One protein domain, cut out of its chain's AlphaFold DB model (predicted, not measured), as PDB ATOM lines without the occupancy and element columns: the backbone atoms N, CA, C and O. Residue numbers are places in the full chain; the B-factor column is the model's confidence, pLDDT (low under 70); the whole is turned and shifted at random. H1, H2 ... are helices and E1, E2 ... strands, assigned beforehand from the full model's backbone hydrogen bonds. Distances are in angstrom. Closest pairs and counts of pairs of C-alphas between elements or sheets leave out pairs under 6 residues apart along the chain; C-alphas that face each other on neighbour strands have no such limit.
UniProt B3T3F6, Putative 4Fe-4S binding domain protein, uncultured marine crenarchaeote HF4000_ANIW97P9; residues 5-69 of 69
ATOM      1  N   ASP A   5     -28.167 -25.520 -39.164       96.75
ATOM      2  CA  ASP A   5     -28.201 -24.168 -38.602       96.75
ATOM      3  C   ASP A   5     -28.927 -24.218 -37.251       96.75
ATOM      4  O   ASP A   5     -30.162 -24.237 -37.191       96.75
ATOM      5  N   TYR A   6     -28.164 -24.255 -36.157       96.19
ATOM      6  CA  TYR A   6     -28.710 -24.280 -34.798       96.19
ATOM      7  C   TYR A   6     -29.413 -22.975 -34.408       96.19
ATOM      8  O   TYR A   6     -30.210 -22.980 -33.476       96.19
ATOM      9  N   GLY A   7     -29.205 -21.880 -35.147       96.12
ATOM     10  CA  GLY A   7     -29.975 -20.648 -34.971       96.12
ATOM     11  C   GLY A   7     -31.414 -20.746 -35.490       96.12
ATOM     12  O   GLY A   7     -32.237 -19.893 -35.158       96.12
ATOM     13  N   LYS A   8     -31.728 -21.767 -36.301       95.88
ATOM     14  CA  LYS A   8     -33.073 -22.037 -36.850       95.88
ATOM     15  C   LYS A   8     -33.656 -23.381 -36.416       95.88
ATOM     16  O   LYS A   8     -34.859 -23.593 -36.557       95.88
ATOM     17  N   CYS A   9     -32.820 -24.302 -35.949       96.19
ATOM     18  CA  CYS A   9     -33.249 -25.609 -35.475       96.19
ATOM     19  C   CYS A   9     -34.197 -25.470 -34.273       96.19
ATOM     20  O   CYS A   9     -33.910 -24.741 -33.329       96.19
ATOM     21  N   VAL A  10     -35.307 -26.208 -34.293       97.25
ATOM     22  CA  VAL A  10     -36.276 -26.275 -33.182       97.25
ATOM     23  C   VAL A  10     -36.178 -27.585 -32.395       97.25
ATOM     24  O   VAL A  10     -37.064 -27.904 -31.614       97.25
ATOM     25  N   PHE A  11     -35.115 -28.363 -32.632       96.81
ATOM     26  CA  PHE A  11     -34.807 -29.616 -31.931       96.81
ATOM     27  C   PHE A  11     -35.938 -30.661 -31.954       96.81
ATOM     28  O   PHE A  11     -36.093 -31.444 -31.026       96.81
ATOM     29  N   CYS A  12     -36.723 -30.707 -33.034       97.44
ATOM     30  CA  CYS A  12     -37.881 -31.600 -33.142       97.44
ATOM     31  C   CYS A  12     -37.547 -33.066 -33.463       97.44
ATOM     32  O   CYS A  12     -38.443 -33.899 -33.425       97.44
ATOM     33  N   GLY A  13     -36.306 -33.384 -33.842       95.38
ATOM     34  CA  GLY A  13     -35.893 -34.754 -34.175       95.38
ATOM     35  C   GLY A  13     -36.307 -35.262 -35.563       95.38
ATOM     36  O   GLY A  13     -35.844 -36.320 -35.971       95.38
ATOM     37  N   LEU A  14     -37.072 -34.499 -36.353       96.12
ATOM     38  CA  LEU A  14     -37.547 -34.945 -37.675       96.12
ATOM     39  C   LEU A  14     -36.419 -35.334 -38.647       96.12
ATOM     40  O   LEU A  14     -36.613 -36.192 -39.500       96.12
ATOM     41  N   CYS A  15     -35.239 -34.716 -38.539       94.31
ATOM     42  CA  CYS A  15     -34.084 -35.082 -39.362       94.31
ATOM     43  C   CYS A  15     -33.502 -36.460 -39.009       94.31
ATOM     44  O   CYS A  15     -32.959 -37.120 -39.893       94.31
ATOM     45  N   VAL A  16     -33.620 -36.888 -37.748       94.50
ATOM     46  CA  VAL A  16     -33.211 -38.221 -37.285       94.50
ATOM     47  C   VAL A  16     -34.187 -39.260 -37.822       94.50
ATOM     48  O   VAL A  16     -33.756 -40.207 -38.473       94.50
ATOM     49  N   ASP A  17     -35.491 -39.025 -37.660       95.31
ATOM     50  CA  ASP A  17     -36.539 -39.937 -38.137       95.31
ATOM     51  C   ASP A  17     -36.543 -40.081 -39.664       95.31
ATOM     52  O   ASP A  17     -36.775 -41.162 -40.202       95.31
ATOM     53  N   ALA A  18     -36.267 -38.990 -40.381       94.12
ATOM     54  CA  ALA A  18     -36.219 -38.991 -41.837       94.12
ATOM     55  C   ALA A  18     -34.961 -39.665 -42.406       94.12
ATOM     56  O   ALA A  18     -34.912 -39.910 -43.612       94.12
ATOM     57  N   CYS A  19     -33.926 -39.922 -41.598       90.56
ATOM     58  CA  CYS A  19     -32.671 -40.478 -42.088       90.56
ATOM     59  C   CYS A  19     -32.789 -42.002 -42.287       90.56
ATOM     60  O   CYS A  19     -32.789 -42.741 -41.304       90.56
ATOM     61  N   PRO A  20     -32.794 -42.516 -43.533       89.88
ATOM     62  CA  PRO A  20     -32.987 -43.949 -43.783       89.88
ATOM     63  C   PRO A  20     -31.786 -44.810 -43.364       89.88
ATOM     64  O   PRO A  20     -31.906 -46.025 -43.249       89.88
ATOM     65  N   PHE A  21     -30.625 -44.184 -43.152       90.12
ATOM     66  CA  PHE A  21     -29.372 -44.843 -42.776       90.12
ATOM     67  C   PHE A  21     -28.992 -44.607 -41.315       90.12
ATOM     68  O   PHE A  21     -27.893 -44.980 -40.916       90.12
ATOM     69  N   TYR A  22     -29.850 -43.942 -40.532       85.75
ATOM     70  CA  TYR A  22     -29.585 -43.625 -39.123       85.75
ATOM     71  C   TYR A  22     -28.236 -42.916 -38.888       85.75
ATOM     72  O   TYR A  22     -27.584 -43.097 -37.865       85.75
ATOM     73  N   ALA A  23     -27.808 -42.087 -39.846       89.12
ATOM     74  CA  ALA A  23     -26.539 -41.363 -39.779       89.12
ATOM     75  C   ALA A  23     -26.568 -40.171 -38.804       89.12
ATOM     76  O   ALA A  23     -25.525 -39.605 -38.484       89.12
ATOM     77  N   LEU A  24     -27.760 -39.762 -38.365       91.00
ATOM     78  CA  LEU A  24     -27.976 -38.680 -37.411       91.00
ATOM     79  C   LEU A  24     -28.637 -39.235 -36.154       91.00
ATOM     80  O   LEU A  24     -29.502 -40.103 -36.237       91.00
ATOM     81  N   TYR A  25     -28.270 -38.681 -35.006       92.12
ATOM     82  CA  TYR A  25     -28.915 -38.928 -33.722       92.12
ATOM     83  C   TYR A  25     -28.872 -37.649 -32.878       92.12
ATOM     84  O   TYR A  25     -28.027 -36.780 -33.099       92.12
ATOM     85  N   MET A  26     -29.797 -37.519 -31.927       93.50
ATOM     86  CA  MET A  26     -29.791 -36.406 -30.973       93.50
ATOM     87  C   MET A  26     -28.829 -36.731 -29.829       93.50
ATOM     88  O   MET A  26     -28.928 -37.801 -29.224       93.50
ATOM     89  N   THR A  27     -27.903 -35.822 -29.531       91.94
ATOM     90  CA  THR A  27     -27.044 -35.909 -28.342       91.94
ATOM     91  C   THR A  27     -27.710 -35.213 -27.154       91.94
ATOM     92  O   THR A  27     -28.776 -34.610 -27.282       91.94
ATOM     93  N   ASN A  28     -27.069 -35.291 -25.987       92.25
ATOM     94  CA  ASN A  28     -27.457 -34.521 -24.804       92.25
ATOM     95  C   ASN A  28     -26.659 -33.211 -24.677       92.25
ATOM     96  O   ASN A  28     -26.623 -32.631 -23.595       92.25
ATOM     97  N   ASP A  29     -25.999 -32.752 -25.744       91.06
ATOM     98  CA  ASP A  29     -25.243 -31.502 -25.719       91.06
ATOM     99  C   ASP A  29     -26.207 -30.315 -25.810       91.06
ATOM    100  O   ASP A  29     -27.017 -30.221 -26.733       91.06
ATOM    101  N   TYR A  30     -26.121 -29.394 -24.852       92.19
ATOM    102  CA  TYR A  30     -27.009 -28.228 -24.773       92.19
ATOM    103  C   TYR A  30     -26.262 -26.885 -24.732       92.19
ATOM    104  O   TYR A  30     -26.870 -25.832 -24.919       92.19
ATOM    105  N   GLU A  31     -24.942 -26.889 -24.541       94.69
ATOM    106  CA  GLU A  31     -24.112 -25.680 -24.450       94.69
ATOM    107  C   GLU A  31     -23.663 -25.186 -25.837       94.69
ATOM    108  O   GLU A  31     -22.479 -25.093 -26.144       94.69
ATOM    109  N   LEU A  32     -24.630 -24.872 -26.705       93.25
ATOM    110  CA  LEU A  32     -24.388 -24.490 -28.108       93.25
ATOM    111  C   LEU A  32     -24.324 -22.970 -28.337       93.25
ATOM    112  O   LEU A  32     -24.310 -22.514 -29.481       93.25
ATOM    113  N   SER A  33     -24.338 -22.163 -27.271       94.62
ATOM    114  CA  SER A  33     -24.360 -20.702 -27.384       94.62
ATOM    115  C   SER A  33     -23.128 -20.174 -28.116       94.62
ATOM    116  O   SER A  33     -22.009 -20.604 -27.844       94.62
ATOM    117  N   SER A  34     -23.321 -19.186 -28.985       95.88
ATOM    118  CA  SER A  34     -22.229 -18.520 -29.690       95.88
ATOM    119  C   SER A  34     -22.477 -17.017 -29.821       95.88
ATOM    120  O   SER A  34     -23.602 -16.544 -29.669       95.88
ATOM    121  N   PHE A  35     -21.416 -16.262 -30.103       97.19
ATOM    122  CA  PHE A  35     -21.450 -14.803 -30.235       97.19
ATOM    123  C   PHE A  35     -21.911 -14.323 -31.616       97.19
ATOM    124  O   PHE A  35     -22.290 -13.162 -31.766       97.19
ATOM    125  N   THR A  36     -21.879 -15.194 -32.628       97.75
ATOM    126  CA  THR A  36     -22.289 -14.873 -34.001       97.75
ATOM    127  C   THR A  36     -23.241 -15.932 -34.545       97.75
ATOM    128  O   THR A  36     -23.219 -17.089 -34.121       97.75
ATOM    129  N   LYS A  37     -24.097 -15.542 -35.495       96.06
ATOM    130  CA  LYS A  37     -25.065 -16.469 -36.104       96.06
ATOM    131  C   LYS A  37     -24.368 -17.499 -36.984       96.06
ATOM    132  O   LYS A  37     -24.774 -18.652 -37.026       96.06
ATOM    133  N   GLU A  38     -23.296 -17.094 -37.650       96.62
ATOM    134  CA  GLU A  38     -22.513 -17.930 -38.554       96.62
ATOM    135  C   GLU A  38     -21.873 -19.099 -37.800       96.62
ATOM    136  O   GLU A  38     -21.797 -20.207 -38.322       96.62
ATOM    137  N   ALA A  39     -21.492 -18.879 -36.540       96.69
ATOM    138  CA  ALA A  39     -20.941 -19.917 -35.680       96.69
ATOM    139  C   ALA A  39     -21.988 -20.936 -35.185       96.69
ATOM    140  O   ALA A  39     -21.605 -21.955 -34.618       96.69
ATOM    141  N   LEU A  40     -23.286 -20.701 -35.413       96.69
ATOM    142  CA  LEU A  40     -24.353 -21.685 -35.174       96.69
ATOM    143  C   LEU A  40     -24.609 -22.583 -36.395       96.69
ATOM    144  O   LEU A  40     -25.406 -23.515 -36.309       96.69
ATOM    145  N   ILE A  41     -23.938 -22.335 -37.524       96.94
ATOM    146  CA  ILE A  41     -24.057 -23.147 -38.736       96.94
ATOM    147  C   ILE A  41     -22.981 -24.234 -38.711       96.94
ATOM    148  O   ILE A  41     -21.818 -23.997 -39.033       96.94
ATOM    149  N   TYR A  42     -23.375 -25.446 -38.340       95.56
ATOM    150  CA  TYR A  42     -22.464 -26.566 -38.163       95.56
ATOM    151  C   TYR A  42     -22.338 -27.355 -39.456       95.56
ATOM    152  O   TYR A  42     -23.317 -27.845 -40.028       95.56
ATOM    153  N   THR A  43     -21.099 -27.485 -39.911       94.69
ATOM    154  CA  THR A  43     -20.726 -28.288 -41.071       94.69
ATOM    155  C   THR A  43     -20.728 -29.782 -40.733       94.69
ATOM    156  O   THR A  43     -20.549 -30.160 -39.574       94.69
ATOM    157  N   PRO A  44     -20.825 -30.661 -41.742       90.50
ATOM    158  CA  PRO A  44     -20.676 -32.099 -41.537       90.50
ATOM    159  C   PRO A  44     -19.413 -32.499 -40.765       90.50
ATOM    160  O   PRO A  44     -19.452 -33.392 -39.926       90.50
ATOM    161  N   ALA A  45     -18.298 -31.806 -41.011       90.62
ATOM    162  CA  ALA A  45     -17.030 -32.078 -40.347       90.62
ATOM    163  C   ALA A  45     -17.048 -31.745 -38.845       90.62
ATOM    164  O   ALA A  45     -16.255 -32.308 -38.094       90.62
ATOM    165  N   GLN A  46     -17.934 -30.844 -38.413       91.62
ATOM    166  CA  GLN A  46     -18.145 -30.504 -37.002       91.62
ATOM    167  C   GLN A  46     -19.150 -31.442 -36.324       91.62
ATOM    168  O   GLN A  46     -19.102 -31.600 -35.112       91.62
ATOM    169  N   LEU A  47     -20.051 -32.054 -37.098       91.50
ATOM    170  CA  LEU A  47     -21.085 -32.968 -36.599       91.50
ATOM    171  C   LEU A  47     -20.621 -34.431 -36.545       91.50
ATOM    172  O   LEU A  47     -21.237 -35.247 -35.867       91.50
ATOM    173  N   GLN A  48     -19.565 -34.785 -37.281       89.06
ATOM    174  CA  GLN A  48     -19.064 -36.154 -37.317       89.06
ATOM    175  C   GLN A  48     -18.516 -36.583 -35.950       89.06
ATOM    176  O   GLN A  48     -17.673 -35.915 -35.349       89.06
ATOM    177  N   VAL A  49     -18.933 -37.762 -35.502       82.94
ATOM    178  CA  VAL A  49     -18.296 -38.457 -34.387       82.94
ATOM    179  C   VAL A  49     -17.400 -39.527 -34.978       82.94
ATOM    180  O   VAL A  49     -17.869 -40.409 -35.697       82.94
ATOM    181  N   LYS A  50     -16.096 -39.434 -34.709       73.62
ATOM    182  CA  LYS A  50     -15.160 -40.473 -35.139       73.62
ATOM    183  C   LYS A  50     -15.436 -41.756 -34.347       73.62
ATOM    184  O   LYS A  50     -15.645 -41.668 -33.132       73.62
ATOM    185  N   PRO A  51     -15.448 -42.932 -34.996       70.31
ATOM    186  CA  PRO A  51     -15.563 -44.196 -34.283       70.31
ATOM    187  C   PRO A  51     -14.432 -44.317 -33.251       70.31
ATOM    188  O   PRO A  51     -13.314 -43.873 -33.491       70.31
ATOM    189  N   LYS A  52     -14.717 -44.923 -32.090       67.31
ATOM    190  CA  LYS A  52     -13.744 -45.122 -30.992       67.31
ATOM    191  C   LYS A  52     -12.683 -46.195 -31.293       67.31
ATOM    192  O   LYS A  52     -12.050 -46.704 -30.374       67.31
ATOM    193  N   VAL A  53     -12.547 -46.599 -32.549       69.31
ATOM    194  CA  VAL A  53     -11.600 -47.627 -32.965       69.31
ATOM    195  C   VAL A  53     -10.356 -46.896 -33.461       69.31
ATOM    196  O   VAL A  53     -10.420 -46.198 -34.465       69.31
ATOM    197  N   ASP A  54      -9.238 -47.037 -32.745       63.53
ATOM    198  CA  ASP A  54      -7.934 -46.446 -33.115       63.53
ATOM    199  C   ASP A  54      -7.271 -47.145 -34.321       63.53
ATOM    200  O   ASP A  54      -6.156 -46.808 -34.711       63.53
ATOM    201  N   GLN A  55      -7.936 -48.151 -34.889       63.97
ATOM    202  CA  GLN A  55      -7.447 -48.968 -35.994       63.97
ATOM    203  C   GLN A  55      -8.111 -48.499 -37.286       63.97
ATOM    204  O   GLN A  55      -9.291 -48.143 -37.272       63.97
ATOM    205  N   ASP A  56      -7.384 -48.549 -38.399       61.19
ATOM    206  CA  ASP A  56      -7.962 -48.325 -39.722       61.19
ATOM    207  C   ASP A  56      -8.977 -49.443 -40.012       61.19
ATOM    208  O   ASP A  56      -8.612 -50.571 -40.343       61.19
ATOM    209  N   VAL A  57     -10.262 -49.147 -39.813       65.50
ATOM    210  CA  VAL A  57     -11.348 -50.084 -40.106       65.50
ATOM    211  C   VAL A  57     -11.528 -50.141 -41.616       65.50
ATOM    212  O   VAL A  57     -11.713 -49.120 -42.284       65.50
ATOM    213  N   GLU A  58     -11.452 -51.348 -42.164       71.12
ATOM    214  CA  GLU A  58     -11.580 -51.571 -43.596       71.12
ATOM    215  C   GLU A  58     -13.028 -51.295 -44.027       71.12
ATOM    216  O   GLU A  58     -13.979 -51.880 -43.502       71.12
ATOM    217  N   ILE A  59     -13.204 -50.364 -44.968       71.19
ATOM    218  CA  ILE A  59     -14.524 -50.056 -45.519       71.19
ATOM    219  C   ILE A  59     -14.953 -51.239 -46.386       71.19
ATOM    220  O   ILE A  59     -14.411 -51.446 -47.475       71.19
ATOM    221  N   GLN A  60     -15.948 -51.992 -45.926       74.44
ATOM    222  CA  GLN A  60     -16.555 -53.057 -46.712       74.44
ATOM    223  C   GLN A  60     -17.596 -52.442 -47.645       74.44
ATOM    224  O   GLN A  60     -18.519 -51.757 -47.204       74.44
ATOM    225  N   ILE A  61     -17.429 -52.659 -48.950       78.81
ATOM    226  CA  ILE A  61     -18.378 -52.204 -49.969       78.81
ATOM    227  C   ILE A  61     -19.204 -53.411 -50.404       78.81
ATOM    228  O   ILE A  61     -18.679 -54.319 -51.049       78.81
ATOM    229  N   ASP A  62     -20.488 -53.407 -50.059       81.50
ATOM    230  CA  ASP A  62     -21.462 -54.405 -50.492       81.50
ATOM    231  C   ASP A  62     -22.525 -53.783 -51.417       81.50
ATOM    232  O   ASP A  62     -22.524 -52.588 -51.720       81.50
ATOM    233  N   GLU A  63     -23.455 -54.611 -51.892       80.44
ATOM    234  CA  GLU A  63     -24.585 -54.181 -52.724       80.44
ATOM    235  C   GLU A  63     -25.524 -53.151 -52.062       80.44
ATOM    236  O   GLU A  63     -26.342 -52.539 -52.753       80.44
ATOM    237  N   LYS A  64     -25.421 -52.939 -50.744       71.88
ATOM    238  CA  LYS A  64     -26.211 -51.981 -49.955       71.88
ATOM    239  C   LYS A  64     -25.431 -50.708 -49.612       71.88
ATOM    240  O   LYS A  64     -26.050 -49.735 -49.178       71.88
ATOM    241  N   GLY A  65     -24.119 -50.675 -49.840       73.56
ATOM    242  CA  GLY A  65     -23.276 -49.492 -49.694       73.56
ATOM    243  C   GLY A  65     -21.950 -49.774 -48.991       73.56
ATOM    244  O   GLY A  65     -21.476 -50.901 -48.917       73.56
ATOM    245  N   ALA A  66     -21.327 -48.707 -48.492       72.50
ATOM    246  CA  ALA A  66     -20.093 -48.784 -47.719       72.50
ATOM    247  C   ALA A  66     -20.422 -48.868 -46.222       72.50
ATOM    248  O   ALA A  66     -21.031 -47.943 -45.678       72.50
ATOM    249  N   ASN A  67     -20.012 -49.947 -45.557       69.38
ATOM    250  CA  ASN A  67     -20.144 -50.128 -44.114       69.38
ATOM    251  C   ASN A  67     -18.763 -50.283 -43.444       69.38
ATOM    252  O   ASN A  67     -17.783 -50.679 -44.074       69.38
ATOM    253  N   HIS A  68     -18.671 -49.865 -42.180       65.88
ATOM    254  CA  HIS A  68     -17.527 -50.175 -41.321       65.88
ATOM    255  C   HIS A  68     -17.796 -51.548 -40.703       65.88
ATOM    256  O   HIS A  68     -18.792 -51.685 -39.988       65.88
ATOM    257  N   GLY A  69     -16.949 -52.532 -41.017       52.34
ATOM    258  CA  GLY A  69     -16.954 -53.840 -40.353       52.34
ATOM    259  C   GLY A  69     -16.578 -53.743 -38.881       52.34
ATOM    260  O   GLY A  69     -15.699 -52.917 -38.553       52.34
TER     261      GLY A  69
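What this domain is: This is residues 5 to 69 of the 69 residues of the protein "Putative 4Fe-4S binding domain protein" of uncultured marine crenarchaeote HF4000_ANIW97P9 (UniProt B3T3F6). What is seen first? There is little regular structure: a loose, elongated run of loops bears two short helices, H1 and H2, and ends in a small antiparallel hairpin, E1 and E2. What is the make-up? The printed part has 65 residues, with H1, H2, E1 and E2 in that order, mixed in class, only 16 residues being in named elements. The radius of gyration of the C-alphas is 15.2 A, the spans 42 by 28 by 20 A.

Where its parts are: Where are the helices? H1 is residues 14 to 17, 5.1 A long, from C-alpha 14 at (-37.547, -34.945, -37.675); H2 is residues 44 to 47, 5.0 A. Where are the strands? E1 is residues 59 to 62, 9.6 A; E2 is residues 65 to 68, 10.2 A, ending at C-alpha 68 (-17.527, -50.175, -41.321).

How they stand to each other: Do the helices meet? H1 and H2 are apart, and H1 is apart from both strands. Both are too short for an O i to N i+4 pair; their single O i to N i+3 pair is within range in H2, not in H1. How do E1 and E2 pair? Their directions differ by 145 degrees, with N 60 and O 67 2.9 A apart, within hydrogen-bond range.

The domain as a whole: How large is it? The C-alphas farthest apart, of Phe 35 and Glu 63, are 45.5 A apart; the printed part has no cut. Which links are long, and where is confidence low? H1 to H2 and H2 to E1 are long links, and residues 52 to 57 and 67 to 69 are under 70 in pLDDT.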